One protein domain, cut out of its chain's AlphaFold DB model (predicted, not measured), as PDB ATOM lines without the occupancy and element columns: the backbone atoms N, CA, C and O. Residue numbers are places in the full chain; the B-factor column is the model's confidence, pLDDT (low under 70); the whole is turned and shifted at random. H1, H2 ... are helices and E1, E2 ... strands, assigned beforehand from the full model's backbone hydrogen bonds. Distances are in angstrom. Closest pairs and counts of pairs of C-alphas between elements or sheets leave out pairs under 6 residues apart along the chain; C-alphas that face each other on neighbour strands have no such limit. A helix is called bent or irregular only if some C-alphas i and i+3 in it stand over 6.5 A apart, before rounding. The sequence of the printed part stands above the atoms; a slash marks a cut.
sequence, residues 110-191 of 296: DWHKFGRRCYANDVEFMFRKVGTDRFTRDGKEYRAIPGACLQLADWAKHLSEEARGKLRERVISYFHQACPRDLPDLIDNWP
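Overview. This is residues 110 to 191 of the 296 residues of an uncharacterized protein of Aspergillus arachidicola (UniProt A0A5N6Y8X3). Two long helices, H1 and H4, make a rough T: the stretch 175 to 182 of H4 meets residues 116 to 124 of H1 about at right angles. The chain between them forms a small hairpin of strands, E1 and E2, whose residues 136 to 141 stick out, and then runs back past H4 through the short helices H2 and H3; the short H5 follows H4. The printed part has 82 residues, with five named helices and two named strands in the order H1, E1, E2, H2, H3, H4, H5; the sheet, E1 - E2, is antiparallel and the class is mostly helix. It is only just loose, close to compact, with a radius of gyration of the C-alphas of 14.2 A and spans of 43 by 33 by 23 A.

Along the chain. E1 is residues 134 to 137, 10.0 A from first to last C-alpha, and E2 is residues 140 to 143, 10.2 A. H1, residues 110 to 129, is 28.8 A long and begins with C-alpha 110 at (172.319, 132.442, 213.895). H4, residues 161 to 182, is 30.7 A long, from C-alpha 161 at (179.448, 152.859, 186.951) to C-alpha 182 at (162.130, 139.339, 208.342). H4 has a kink of 33 degrees near residue 176 and is only just irregular: C-alphas 176 and 179 are 6.8 A apart. H2 is residues 147 to 150, 5.2 A; H3 is residues 154 to 158, 8.4 A; H5 is residues 184 to 187, 5.9 A.

Arrangement. E1 and E2 form a hairpin, antiparallel at 140 degrees between their directions, with N 135 and O 142 at 2.8 A and N 137 and O 140 at 2.9 A, within hydrogen-bond range. The closest C-alphas of E2 and H4 are those of Tyr 142 and His 176, 7.3 A apart. H1 and H4 touch, about perpendicular at 87 degrees; their closest C-alphas are those of Ala 120 and Ala 178, 4.9 A apart. H2 and H4 only just touch, with 3 pairs of C-alphas within 8 A, the closest those of Leu 150 and Arg 168 at 6.2 A; H4 touches H2 with residues 168 to 172 alone. H3 is close to H4 but not clearly touching, the closest C-alphas being those of Ala 156 and Arg 164, 6.7 A apart. H5 is close to H1 but not clearly touching, with the C-alphas of Arg 117 and Leu 186 closest at 6.9 A, and H4 and H5 meet only through their link. H1 and H2 are apart. In H1 every O i to N i+4 pair is within hydrogen-bond range, in H4 16 of 18, and in H3 0 of 1, beside 2 of 2 O i to N i+3 pairs; H2 and H5 are too short for an O i to N i+4 pair.

Size, cuts and confidence. The two C-alphas farthest apart are those of Ser 160 and Asp 188, at 42.6 A. The printed part has no cut, and the six links are tight. The mean pLDDT of the printed part is 73.2; 33 residues are under 70, among them residues 128 to 135 and 182 to 191.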
ATOM      1  N   ASP A 110     172.999 131.696 212.827       67.88
ATOM      2  CA  ASP A 110     172.319 132.442 213.895       67.88
ATOM      3  C   ASP A 110     172.712 133.927 213.875       67.88
ATOM      4  O   ASP A 110     171.846 134.800 213.915       67.88
ATOM      5  N   TRP A 111     174.007 134.224 213.719       67.88
ATOM      6  CA  TRP A 111     174.505 135.596 213.559       67.88
ATOM      7  C   TRP A 111     173.958 136.283 212.306       67.88
ATOM      8  O   TRP A 111     173.582 137.450 212.347       67.88
ATOM      9  N   HIS A 112     173.870 135.562 211.192       74.81
ATOM     10  CA  HIS A 112     173.325 136.088 209.949       74.81
ATOM     11  C   HIS A 112     171.827 136.385 210.084       74.81
ATOM     12  O   HIS A 112     171.355 137.414 209.607       74.81
ATOM     13  N   LYS A 113     171.067 135.522 210.772       72.38
ATOM     14  CA  LYS A 113     169.661 135.791 211.112       72.38
ATOM     15  C   LYS A 113     169.528 137.037 211.987       72.38
ATOM     16  O   LYS A 113     168.689 137.877 211.684       72.38
ATOM     17  N   PHE A 114     170.364 137.173 213.016       69.81
ATOM     18  CA  PHE A 114     170.407 138.361 213.868       69.81
ATOM     19  C   PHE A 114     170.674 139.633 213.051       69.81
ATOM     20  O   PHE A 114     169.875 140.561 213.095       69.81
ATOM     21  N   GLY A 115     171.724 139.642 212.225       69.81
ATOM     22  CA  GLY A 115     172.057 140.791 211.380       69.81
ATOM     23  C   GLY A 115     170.941 141.160 210.399       69.81
ATOM     24  O   GLY A 115     170.638 142.339 210.234       69.81
ATOM     25  N   ARG A 116     170.267 140.167 209.796       75.19
ATOM     26  CA  ARG A 116     169.089 140.418 208.943       75.19
ATOM     27  C   ARG A 116     167.940 141.077 209.706       75.19
ATOM     28  O   ARG A 116     167.299 141.964 209.154       75.19
ATOM     29  N   ARG A 117     167.698 140.668 210.954       70.50
ATOM     30  CA  ARG A 117     166.664 141.268 211.811       70.50
ATOM     31  C   ARG A 117     167.004 142.708 212.184       70.50
ATOM     32  O   ARG A 117     166.150 143.570 212.023       70.50
ATOM     33  N   CYS A 118     168.245 142.991 212.586       70.69
ATOM     34  CA  CYS A 118     168.701 144.366 212.820       70.69
ATOM     35  C   CYS A 118     168.486 145.240 211.577       70.69
ATOM     36  O   CYS A 118     167.880 146.299 211.667       70.69
ATOM     37  N   TYR A 119     168.873 144.738 210.400       77.69
ATOM     38  CA  TYR A 119     168.673 145.457 209.144       77.69
ATOM     39  C   TYR A 119     167.190 145.735 208.842       77.69
ATOM     40  O   TYR A 119     166.846 146.827 208.403       77.69
ATOM     41  N   ALA A 120     166.293 144.775 209.083       75.75
ATOM     42  CA  ALA A 120     164.859 144.984 208.885       75.75
ATOM     43  C   ALA A 120     164.272 146.038 209.843       75.75
ATOM     44  O   ALA A 120     163.437 146.833 209.411       75.75
ATOM     45  N   ASN A 121     164.747 146.092 211.093       72.12
ATOM     46  CA  ASN A 121     164.383 147.146 212.047       72.12
ATOM     47  C   ASN A 121     164.845 148.525 211.581       72.12
ATOM     48  O   ASN A 121     164.057 149.469 211.600       72.12
ATOM     49  N   ASP A 122     166.091 148.640 211.118       74.44
ATOM     50  CA  ASP A 122     166.625 149.903 210.604       74.44
ATOM     51  C   ASP A 122     165.789 150.396 209.415       74.44
ATOM     52  O   ASP A 122     165.411 151.566 209.345       74.44
ATOM     53  N   VAL A 123     165.422 149.491 208.503       75.12
ATOM     54  CA  VAL A 123     164.547 149.798 207.363       75.12
ATOM     55  C   VAL A 123     163.172 150.292 207.830       75.12
ATOM     56  O   VAL A 123     162.677 151.299 207.316       75.12
ATOM     57  N   GLU A 124     162.549 149.622 208.804       74.25
ATOM     58  CA  GLU A 124     161.252 150.041 209.344       74.25
ATOM     59  C   GLU A 124     161.336 151.423 210.006       74.25
ATOM     60  O   GLU A 124     160.507 152.299 209.733       74.25
ATOM     61  N   PHE A 125     162.354 151.642 210.838       73.38
ATOM     62  CA  PHE A 125     162.609 152.923 211.483       73.38
ATOM     63  C   PHE A 125     162.761 154.041 210.449       73.38
ATOM     64  O   PHE A 125     162.106 155.082 210.561       73.38
ATOM     65  N   MET A 126     163.548 153.808 209.396       69.94
ATOM     66  CA  MET A 126     163.746 154.777 208.320       69.94
ATOM     67  C   MET A 126     162.441 155.094 207.587       69.94
ATOM     68  O   MET A 126     162.147 156.267 207.338       69.94
ATOM     69  N   PHE A 127     161.607 154.091 207.304       71.25
ATOM     70  CA  PHE A 127     160.294 154.320 206.700       71.25
ATOM     71  C   PHE A 127     159.331 155.098 207.603       71.25
ATOM     72  O   PHE A 127     158.506 155.851 207.084       71.25
ATOM     73  N   ARG A 128     159.411 154.929 208.929       67.75
ATOM     74  CA  ARG A 128     158.608 155.698 209.897       67.75
ATOM     75  C   ARG A 128     159.085 157.147 210.006       67.75
ATOM     76  O   ARG A 128     158.260 158.053 210.026       67.75
ATOM     77  N   LYS A 129     160.399 157.370 210.083       65.69
ATOM     78  CA  LYS A 129     160.983 158.695 210.343       65.69
ATOM     79  C   LYS A 129     161.012 159.609 209.129       65.69
ATOM     80  O   LYS A 129     160.791 160.804 209.277       65.69
ATOM     81  N   VAL A 130     161.294 159.068 207.945       61.84
ATOM     82  CA  VAL A 130     161.496 159.891 206.742       61.84
ATOM     83  C   VAL A 130     160.174 160.195 206.025       61.84
ATOM     84  O   VAL A 130     160.148 161.060 205.158       61.84
ATOM     85  N   GLY A 131     159.062 159.548 206.405       56.12
ATOM     86  CA  GLY A 131     157.739 159.860 205.849       56.12
ATOM     87  C   GLY A 131     157.705 159.705 204.328       56.12
ATOM     88  O   GLY A 131     157.267 160.597 203.614       56.12
ATOM     89  N   THR A 132     158.256 158.604 203.822       61.84
ATOM     90  CA  THR A 132     158.466 158.410 202.385       61.84
ATOM     91  C   THR A 132     157.155 158.087 201.678       61.84
ATOM     92  O   THR A 132     156.481 157.122 202.059       61.84
ATOM     93  N   ASP A 133     156.845 158.833 200.618       63.56
ATOM     94  CA  ASP A 133     155.662 158.608 199.792       63.56
ATOM     95  C   ASP A 133     155.615 157.176 199.242       63.56
ATOM     96  O   ASP A 133     156.633 156.572 198.865       63.56
ATOM     97  N   ARG A 134     154.400 156.621 199.210       69.62
ATOM     98  CA  ARG A 134     154.126 155.340 198.560       69.62
ATOM     99  C   ARG A 134     154.009 155.560 197.057       69.62
ATOM    100  O   ARG A 134     153.391 156.521 196.612       69.62
ATOM    101  N   PHE A 135     154.566 154.647 196.278       67.81
ATOM    102  CA  PHE A 135     154.431 154.629 194.828       67.81
ATOM    103  C   PHE A 135     154.182 153.204 194.344       67.81
ATOM    104  O   PHE A 135     154.620 152.235 194.963       67.81
ATOM    105  N   THR A 136     153.480 153.057 193.227       71.19
ATOM    106  CA  THR A 136     153.172 151.744 192.654       71.19
ATOM    107  C   THR A 136     154.145 151.426 191.525       71.19
ATOM    108  O   THR A 136     154.349 152.238 190.624       71.19
ATOM    109  N   ARG A 137     154.728 150.227 191.544       69.38
ATOM    110  CA  ARG A 137     155.551 149.681 190.457       69.38
ATOM    111  C   ARG A 137     155.172 148.219 190.247       69.38
ATOM    112  O   ARG A 137     155.002 147.491 191.216       69.38
ATOM    113  N   ASP A 138     154.986 147.792 189.001       73.19
ATOM    114  CA  ASP A 138     154.647 146.399 188.658       73.19
ATOM    115  C   ASP A 138     153.425 145.843 189.430       73.19
ATOM    116  O   ASP A 138     153.379 144.674 189.813       73.19
ATOM    117  N   GLY A 139     152.439 146.705 189.714       69.38
ATOM    118  CA  GLY A 139     151.237 146.357 190.484       69.38
ATOM    119  C   GLY A 139     151.455 146.176 191.994       69.38
ATOM    120  O   GLY A 139     150.526 145.778 192.691       69.38
ATOM    121  N   LYS A 140     152.653 146.469 192.512       70.88
ATOM    122  CA  LYS A 140     152.993 146.415 193.939       70.88
ATOM    123  C   LYS A 140     153.259 147.815 194.482       70.88
ATOM    124  O   LYS A 140     153.867 148.646 193.807       70.88
ATOM    125  N   GLU A 141     152.808 148.078 195.705       66.75
ATOM    126  CA  GLU A 141     153.160 149.305 196.419       66.75
ATOM    127  C   GLU A 141     154.571 149.205 196.998       66.75
ATOM    128  O   GLU A 141     154.936 148.233 197.660       66.75
ATOM    129  N   TYR A 142     155.349 150.254 196.774       67.75
ATOM    130  CA  TYR A 142     156.681 150.458 197.310       67.75
ATOM    131  C   TYR A 142     156.723 151.794 198.049       67.75
ATOM    132  O   TYR A 142     155.927 152.694 197.799       67.75
ATOM    133  N   ARG A 143     157.671 151.936 198.973       70.38
ATOM    134  CA  ARG A 143     157.977 153.208 199.642       70.38
ATOM    135  C   ARG A 143     159.286 153.755 199.097       70.38
ATOM    136  O   ARG A 143     160.223 152.978 198.923       70.38
ATOM    137  N   ALA A 144     159.369 155.053 198.821       68.56
ATOM    138  CA  ALA A 144     160.619 155.647 198.342       68.56
ATOM    139  C   ALA A 144     161.772 155.367 199.326       68.56
ATOM    140  O   ALA A 144     161.607 155.504 200.533       68.56
ATOM    141  N   ILE A 145     162.934 154.943 198.822       71.62
ATOM    142  CA  ILE A 145     164.104 154.680 199.671       71.62
ATOM    143  C   ILE A 145     164.860 155.998 199.865       71.62
ATOM    144  O   ILE A 145     165.196 156.642 198.865       71.62
ATOM    145  N   PRO A 146     165.171 156.409 201.109       69.06
ATOM    146  CA  PRO A 146     165.977 157.599 201.350       69.06
ATOM    147  C   PRO A 146     167.332 157.504 200.637       69.06
ATOM    148  O   PRO A 146     168.033 156.501 200.751       69.06
ATOM    149  N   GLY A 147     167.737 158.563 199.929       68.06
ATOM    150  CA  GLY A 147     168.979 158.560 199.141       68.06
ATOM    151  C   GLY A 147     170.242 158.269 199.965       68.06
ATOM    152  O   GLY A 147     171.182 157.670 199.448       68.06
ATOM    153  N   ALA A 148     170.241 158.612 201.258       69.12
ATOM    154  CA  ALA A 148     171.314 158.263 202.192       69.12
ATOM    155  C   ALA A 148     171.522 156.740 202.310       69.12
ATOM    156  O   ALA A 148     172.657 156.281 202.370       69.12
ATOM    157  N   CYS A 149     170.450 155.943 202.241       70.31
ATOM    158  CA  CYS A 149     170.513 154.478 202.288       70.31
ATOM    159  C   CYS A 149     171.045 153.850 200.988       70.31
ATOM    160  O   CYS A 149     171.346 152.661 200.955       70.31
ATOM    161  N   LEU A 150     171.148 154.633 199.909       75.88
ATOM    162  CA  LEU A 150     171.681 154.201 198.612       75.88
ATOM    163  C   LEU A 150     173.152 154.596 198.420       75.88
ATOM    164  O   LEU A 150     173.726 154.356 197.349       75.88
ATOM    165  N   GLN A 151     173.768 155.203 199.437       79.12
ATOM    166  CA  GLN A 151     175.196 155.476 199.437       79.12
ATOM    167  C   GLN A 151     175.961 154.153 199.504       79.12
ATOM    168  O   GLN A 151     175.751 153.322 200.385       79.12
ATOM    169  N   LEU A 152     176.842 153.946 198.528       83.12
ATOM    170  CA  LEU A 152     177.749 152.808 198.533       83.12
ATOM    171  C   LEU A 152     178.970 153.153 199.383       83.12
ATOM    172  O   LEU A 152     179.396 154.304 199.417       83.12
ATOM    173  N   ALA A 153     179.560 152.141 200.013       83.50
ATOM    174  CA  ALA A 153     180.808 152.300 200.751       83.50
ATOM    175  C   ALA A 153     181.933 152.858 199.858       83.50
ATOM    176  O   ALA A 153     181.985 152.567 198.661       83.50
ATOM    177  N   ASP A 154     182.875 153.591 200.455       84.69
ATOM    178  CA  ASP A 154     183.923 154.337 199.738       84.69
ATOM    179  C   ASP A 154     184.735 153.501 198.753       84.69
ATOM    180  O   ASP A 154     185.159 154.001 197.712       84.69
ATOM    181  N   TRP A 155     184.955 152.219 199.047       90.19
ATOM    182  CA  TRP A 155     185.695 151.322 198.161       90.19
ATOM    183  C   TRP A 155     184.984 151.113 196.813       90.19
ATOM    184  O   TRP A 155     185.642 150.862 195.803       90.19
ATOM    185  N   ALA A 156     183.658 151.279 196.756       88.38
ATOM    186  CA  ALA A 156     182.879 151.118 195.534       88.38
ATOM    187  C   ALA A 156     183.230 152.168 194.469       88.38
ATOM    188  O   ALA A 156     182.928 151.958 193.295       88.38
ATOM    189  N   LYS A 157     183.923 153.262 194.827       89.31
ATOM    190  CA  LYS A 157     184.458 154.242 193.863       89.31
ATOM    191  C   LYS A 157     185.434 153.630 192.855       89.31
ATOM    192  O   LYS A 157     185.612 154.175 191.773       89.31
ATOM    193  N   HIS A 158     186.058 152.505 193.209       92.75
ATOM    194  CA  HIS A 158     186.981 151.774 192.343       92.75
ATOM    195  C   HIS A 158     186.264 150.867 191.330       92.75
ATOM    196  O   HIS A 158     186.917 150.254 190.491       92.75
ATOM    197  N   LEU A 159     184.935 150.770 191.401       91.94
ATOM    198  CA  LEU A 159     184.124 149.993 190.473       91.94
ATOM    199  C   LEU A 159     183.625 150.854 189.307       91.94
ATOM    200  O   LEU A 159     183.383 152.061 189.445       91.94
ATOM    201  N   SER A 160     183.384 150.200 188.168       93.81
ATOM    202  CA  SER A 160     182.701 150.824 187.032       93.81
ATOM    203  C   SER A 160     181.315 151.342 187.436       93.81
ATOM    204  O   SER A 160     180.695 150.840 188.379       93.81
ATOM    205  N   GLU A 161     180.809 152.347 186.717       92.50
ATOM    206  CA  GLU A 161     179.448 152.859 186.951       92.50
ATOM    207  C   GLU A 161     178.392 151.764 186.787       92.50
ATOM    208  O   GLU A 161     177.459 151.688 187.580       92.50
ATOM    209  N   GLU A 162     178.576 150.858 185.824       93.44
ATOM    210  CA  GLU A 162     177.679 149.717 185.628       93.44
ATOM    211  C   GLU A 162     177.646 148.803 186.865       93.44
ATOM    212  O   GLU A 162     176.575 148.433 187.350       93.44
ATOM    213  N   ALA A 163     178.812 148.472 187.431       89.75
ATOM    214  CA  ALA A 163     178.898 147.645 188.630       89.75
ATOM    215  C   ALA A 163     178.307 148.355 189.859       89.75
ATOM    216  O   ALA A 163     177.600 147.730 190.652       89.75
ATOM    217  N   ARG A 164     178.529 149.669 189.997       89.12
ATOM    218  CA  ARG A 164     177.883 150.484 191.040       89.12
ATOM    219  C   ARG A 164     176.367 150.538 190.867       89.12
ATOM    220  O   ARG A 164     175.654 150.447 191.863       89.12
ATOM    221  N   GLY A 165     175.876 150.635 189.633       85.56
ATOM    222  CA  GLY A 165     174.453 150.550 189.302       85.56
ATOM    223  C   GLY A 165     173.839 149.242 189.794       85.56
ATOM    224  O   GLY A 165     172.922 149.267 190.612       85.56
ATOM    225  N   LYS A 166     174.436 148.101 189.421       90.00
ATOM    226  CA  LYS A 166     173.994 146.767 189.869       90.00
ATOM    227  C   LYS A 166     174.030 146.610 191.392       90.00
ATOM    228  O   LYS A 166     173.154 145.967 191.971       90.00
ATOM    229  N   LEU A 167     175.025 147.191 192.065       87.12
ATOM    230  CA  LEU A 167     175.082 147.190 193.529       87.12
ATOM    231  C   LEU A 167     173.927 147.983 194.146       87.12
ATOM    232  O   LEU A 167     173.282 147.478 195.060       87.12
ATOM    233  N   ARG A 168     173.626 149.180 193.632       84.19
ATOM    234  CA  ARG A 168     172.487 149.981 194.109       84.19
ATOM    235  C   ARG A 168     171.162 149.263 193.882       84.19
ATOM    236  O   ARG A 168     170.350 149.215 194.795       84.19
ATOM    237  N   GLU A 169     170.962 148.649 192.720       84.75
ATOM    238  CA  GLU A 169     169.758 147.857 192.438       84.75
ATOM    239  C   GLU A 169     169.586 146.694 193.418       84.75
ATOM    240  O   GLU A 169     168.485 146.454 193.918       84.75
ATOM    241  N   ARG A 170     170.681 146.006 193.765       84.94
ATOM    242  CA  ARG A 170     170.661 144.970 194.803       84.94
ATOM    243  C   ARG A 170     170.299 145.540 196.167       84.94
ATOM    244  O   ARG A 170     169.457 144.956 196.839       84.94
ATOM    245  N   VAL A 171     170.885 146.671 196.567       82.38
ATOM    246  CA  VAL A 171     170.544 147.348 197.833       82.38
ATOM    247  C   VAL A 171     169.059 147.709 197.866       82.38
ATOM    248  O   VAL A 171     168.385 147.371 198.834       82.38
ATOM    249  N   ILE A 172     168.525 148.294 196.789       80.81
ATOM    250  CA  ILE A 172     167.098 148.627 196.645       80.81
ATOM    251  C   ILE A 172     166.230 147.376 196.822       80.81
ATOM    252  O   ILE A 172     165.275 147.378 197.600       80.81
ATOM    253  N   SER A 173     166.584 146.286 196.137       81.75
ATOM    254  CA  SER A 173     165.874 145.011 196.246       81.75
ATOM    255  C   SER A 173     165.890 144.472 197.680       81.75
ATOM    256  O   SER A 173     164.837 144.123 198.217       81.75
ATOM    257  N   TYR A 174     167.052 144.473 198.339       80.94
ATOM    258  CA  TYR A 174     167.178 144.025 199.726       80.94
ATOM    259  C   TYR A 174     166.397 144.899 200.701       80.94
ATOM    260  O   TYR A 174     165.786 144.357 201.618       80.94
ATOM    261  N   PHE A 175     166.389 146.216 200.500       78.00
ATOM    262  CA  PHE A 175     165.657 147.173 201.328       78.00
ATOM    263  C   PHE A 175     164.147 146.912 201.266       78.00
ATOM    264  O   PHE A 175     163.497 146.769 202.298       78.00
ATOM    265  N   HIS A 176     163.589 146.733 200.065       75.38
ATOM    266  CA  HIS A 176     162.169 146.409 199.903       75.38
ATOM    267  C   HIS A 176     161.791 145.015 200.410       75.38
ATOM    268  O   HIS A 176     160.662 144.809 200.848       75.38
ATOM    269  N   GLN A 177     162.713 144.054 200.350       79.69
ATOM    270  CA  GLN A 177     162.469 142.694 200.829       79.69
ATOM    271  C   GLN A 177     162.685 142.529 202.335       79.69
ATOM    272  O   GLN A 177     162.217 141.536 202.884       79.69
ATOM    273  N   ALA A 178     163.382 143.451 203.004       74.62
ATOM    274  CA  ALA A 178     163.740 143.309 204.413       74.62
ATOM    275  C   ALA A 178     162.506 143.214 205.319       74.62
ATOM    276  O   ALA A 178     162.378 142.241 206.058       74.62
ATOM    277  N   CYS A 179     161.563 144.158 205.206       64.94
ATOM    278  CA  CYS A 179     160.358 144.135 206.038       64.94
ATOM    279  C   CYS A 179     159.468 142.907 205.754       64.94
ATOM    280  O   CYS A 179     159.190 142.165 206.689       64.94
ATOM    281  N   PRO A 180     159.059 142.587 204.509       68.25
ATOM    282  CA  PRO A 180     158.193 141.427 204.272       68.25
ATOM    283  C   PRO A 180     158.827 140.085 204.661       68.25
ATOM    284  O   PRO A 180     158.113 139.161 205.039       68.25
ATOM    285  N   ARG A 181     160.154 139.958 204.535       72.31
ATOM    286  CA  ARG A 181     160.868 138.703 204.794       72.31
ATOM    287  C   ARG A 181     161.132 138.466 206.276       72.31
ATOM    288  O   ARG A 181     161.015 137.328 206.715       72.31
ATOM    289  N   ASP A 182     161.542 139.500 207.008       68.81
ATOM    290  CA  ASP A 182     162.130 139.339 208.342       68.81
ATOM    291  C   ASP A 182     161.313 140.029 209.465       68.81
ATOM    292  O   ASP A 182     161.533 139.718 210.633       68.81
ATOM    293  N   LEU A 183     160.348 140.914 209.150       62.69
ATOM    294  CA  LEU A 183     159.502 141.611 210.142       62.69
ATOM    295  C   LEU A 183     158.492 140.712 210.887       62.69
ATOM    296  O   LEU A 183     158.296 140.932 212.080       62.69
ATOM    297  N   PRO A 184     157.873 139.682 210.273       62.03
ATOM    298  CA  PRO A 184     156.986 138.774 211.011       62.03
ATOM    299  C   PRO A 184     157.689 138.064 212.180       62.03
ATOM    300  O   PRO A 184     157.094 137.848 213.227       62.03
ATOM    301  N   ASP A 185     158.984 137.780 212.031       57.59
ATOM    302  CA  ASP A 185     159.842 137.175 213.060       57.59
ATOM    303  C   ASP A 185     160.262 138.157 214.177       57.59
ATOM    304  O   ASP A 185     160.798 137.729 215.207       57.59
ATOM    305  N   LEU A 186     160.100 139.466 213.947       53.00
ATOM    306  CA  LEU A 186     160.524 140.555 214.834       53.00
ATOM    307  C   LEU A 186     159.461 140.916 215.877       53.00
ATOM    308  O   LEU A 186     159.828 141.253 216.999       53.00
ATOM    309  N   ILE A 187     158.176 140.800 215.531       51.88
ATOM    310  CA  ILE A 187     157.052 141.176 216.407       51.88
ATOM    311  C   ILE A 187     156.974 140.264 217.646       51.88
ATOM    312  O   ILE A 187     156.673 140.744 218.734       51.88
ATOM    313  N   ASP A 188     157.329 138.983 217.513       46.41
ATOM    314  CA  ASP A 188     157.178 138.000 218.598       46.41
ATOM    315  C   ASP A 188     158.396 137.875 219.533       46.41
ATOM    316  O   ASP A 188     158.294 137.263 220.593       46.41
ATOM    317  N   ASN A 189     159.578 138.379 219.150       44.16
ATOM    318  CA  ASN A 189     160.838 138.009 219.823       44.16
ATOM    319  C   ASN A 189     161.816 139.158 220.083       44.16
ATOM    320  O   ASN A 189     162.923 138.902 220.571       44.16
ATOM    321  N   TRP A 190     161.467 140.393 219.739       42.66
ATOM    322  CA  TRP A 190     162.350 141.531 219.953       42.66
ATOM    323  C   TRP A 190     161.714 142.504 220.945       42.66
ATOM    324  O   TRP A 190     160.571 142.904 220.719       42.66
ATOM    325  N   PRO A 191     162.404 142.896 222.037       44.12
ATOM    326  CA  PRO A 191     161.894 143.959 222.890       44.12
ATOM    327  C   PRO A 191     161.714 145.184 221.999       44.12
ATOM    328  O   PRO A 191     162.629 145.537 221.252       44.12
TER     329      PRO A 191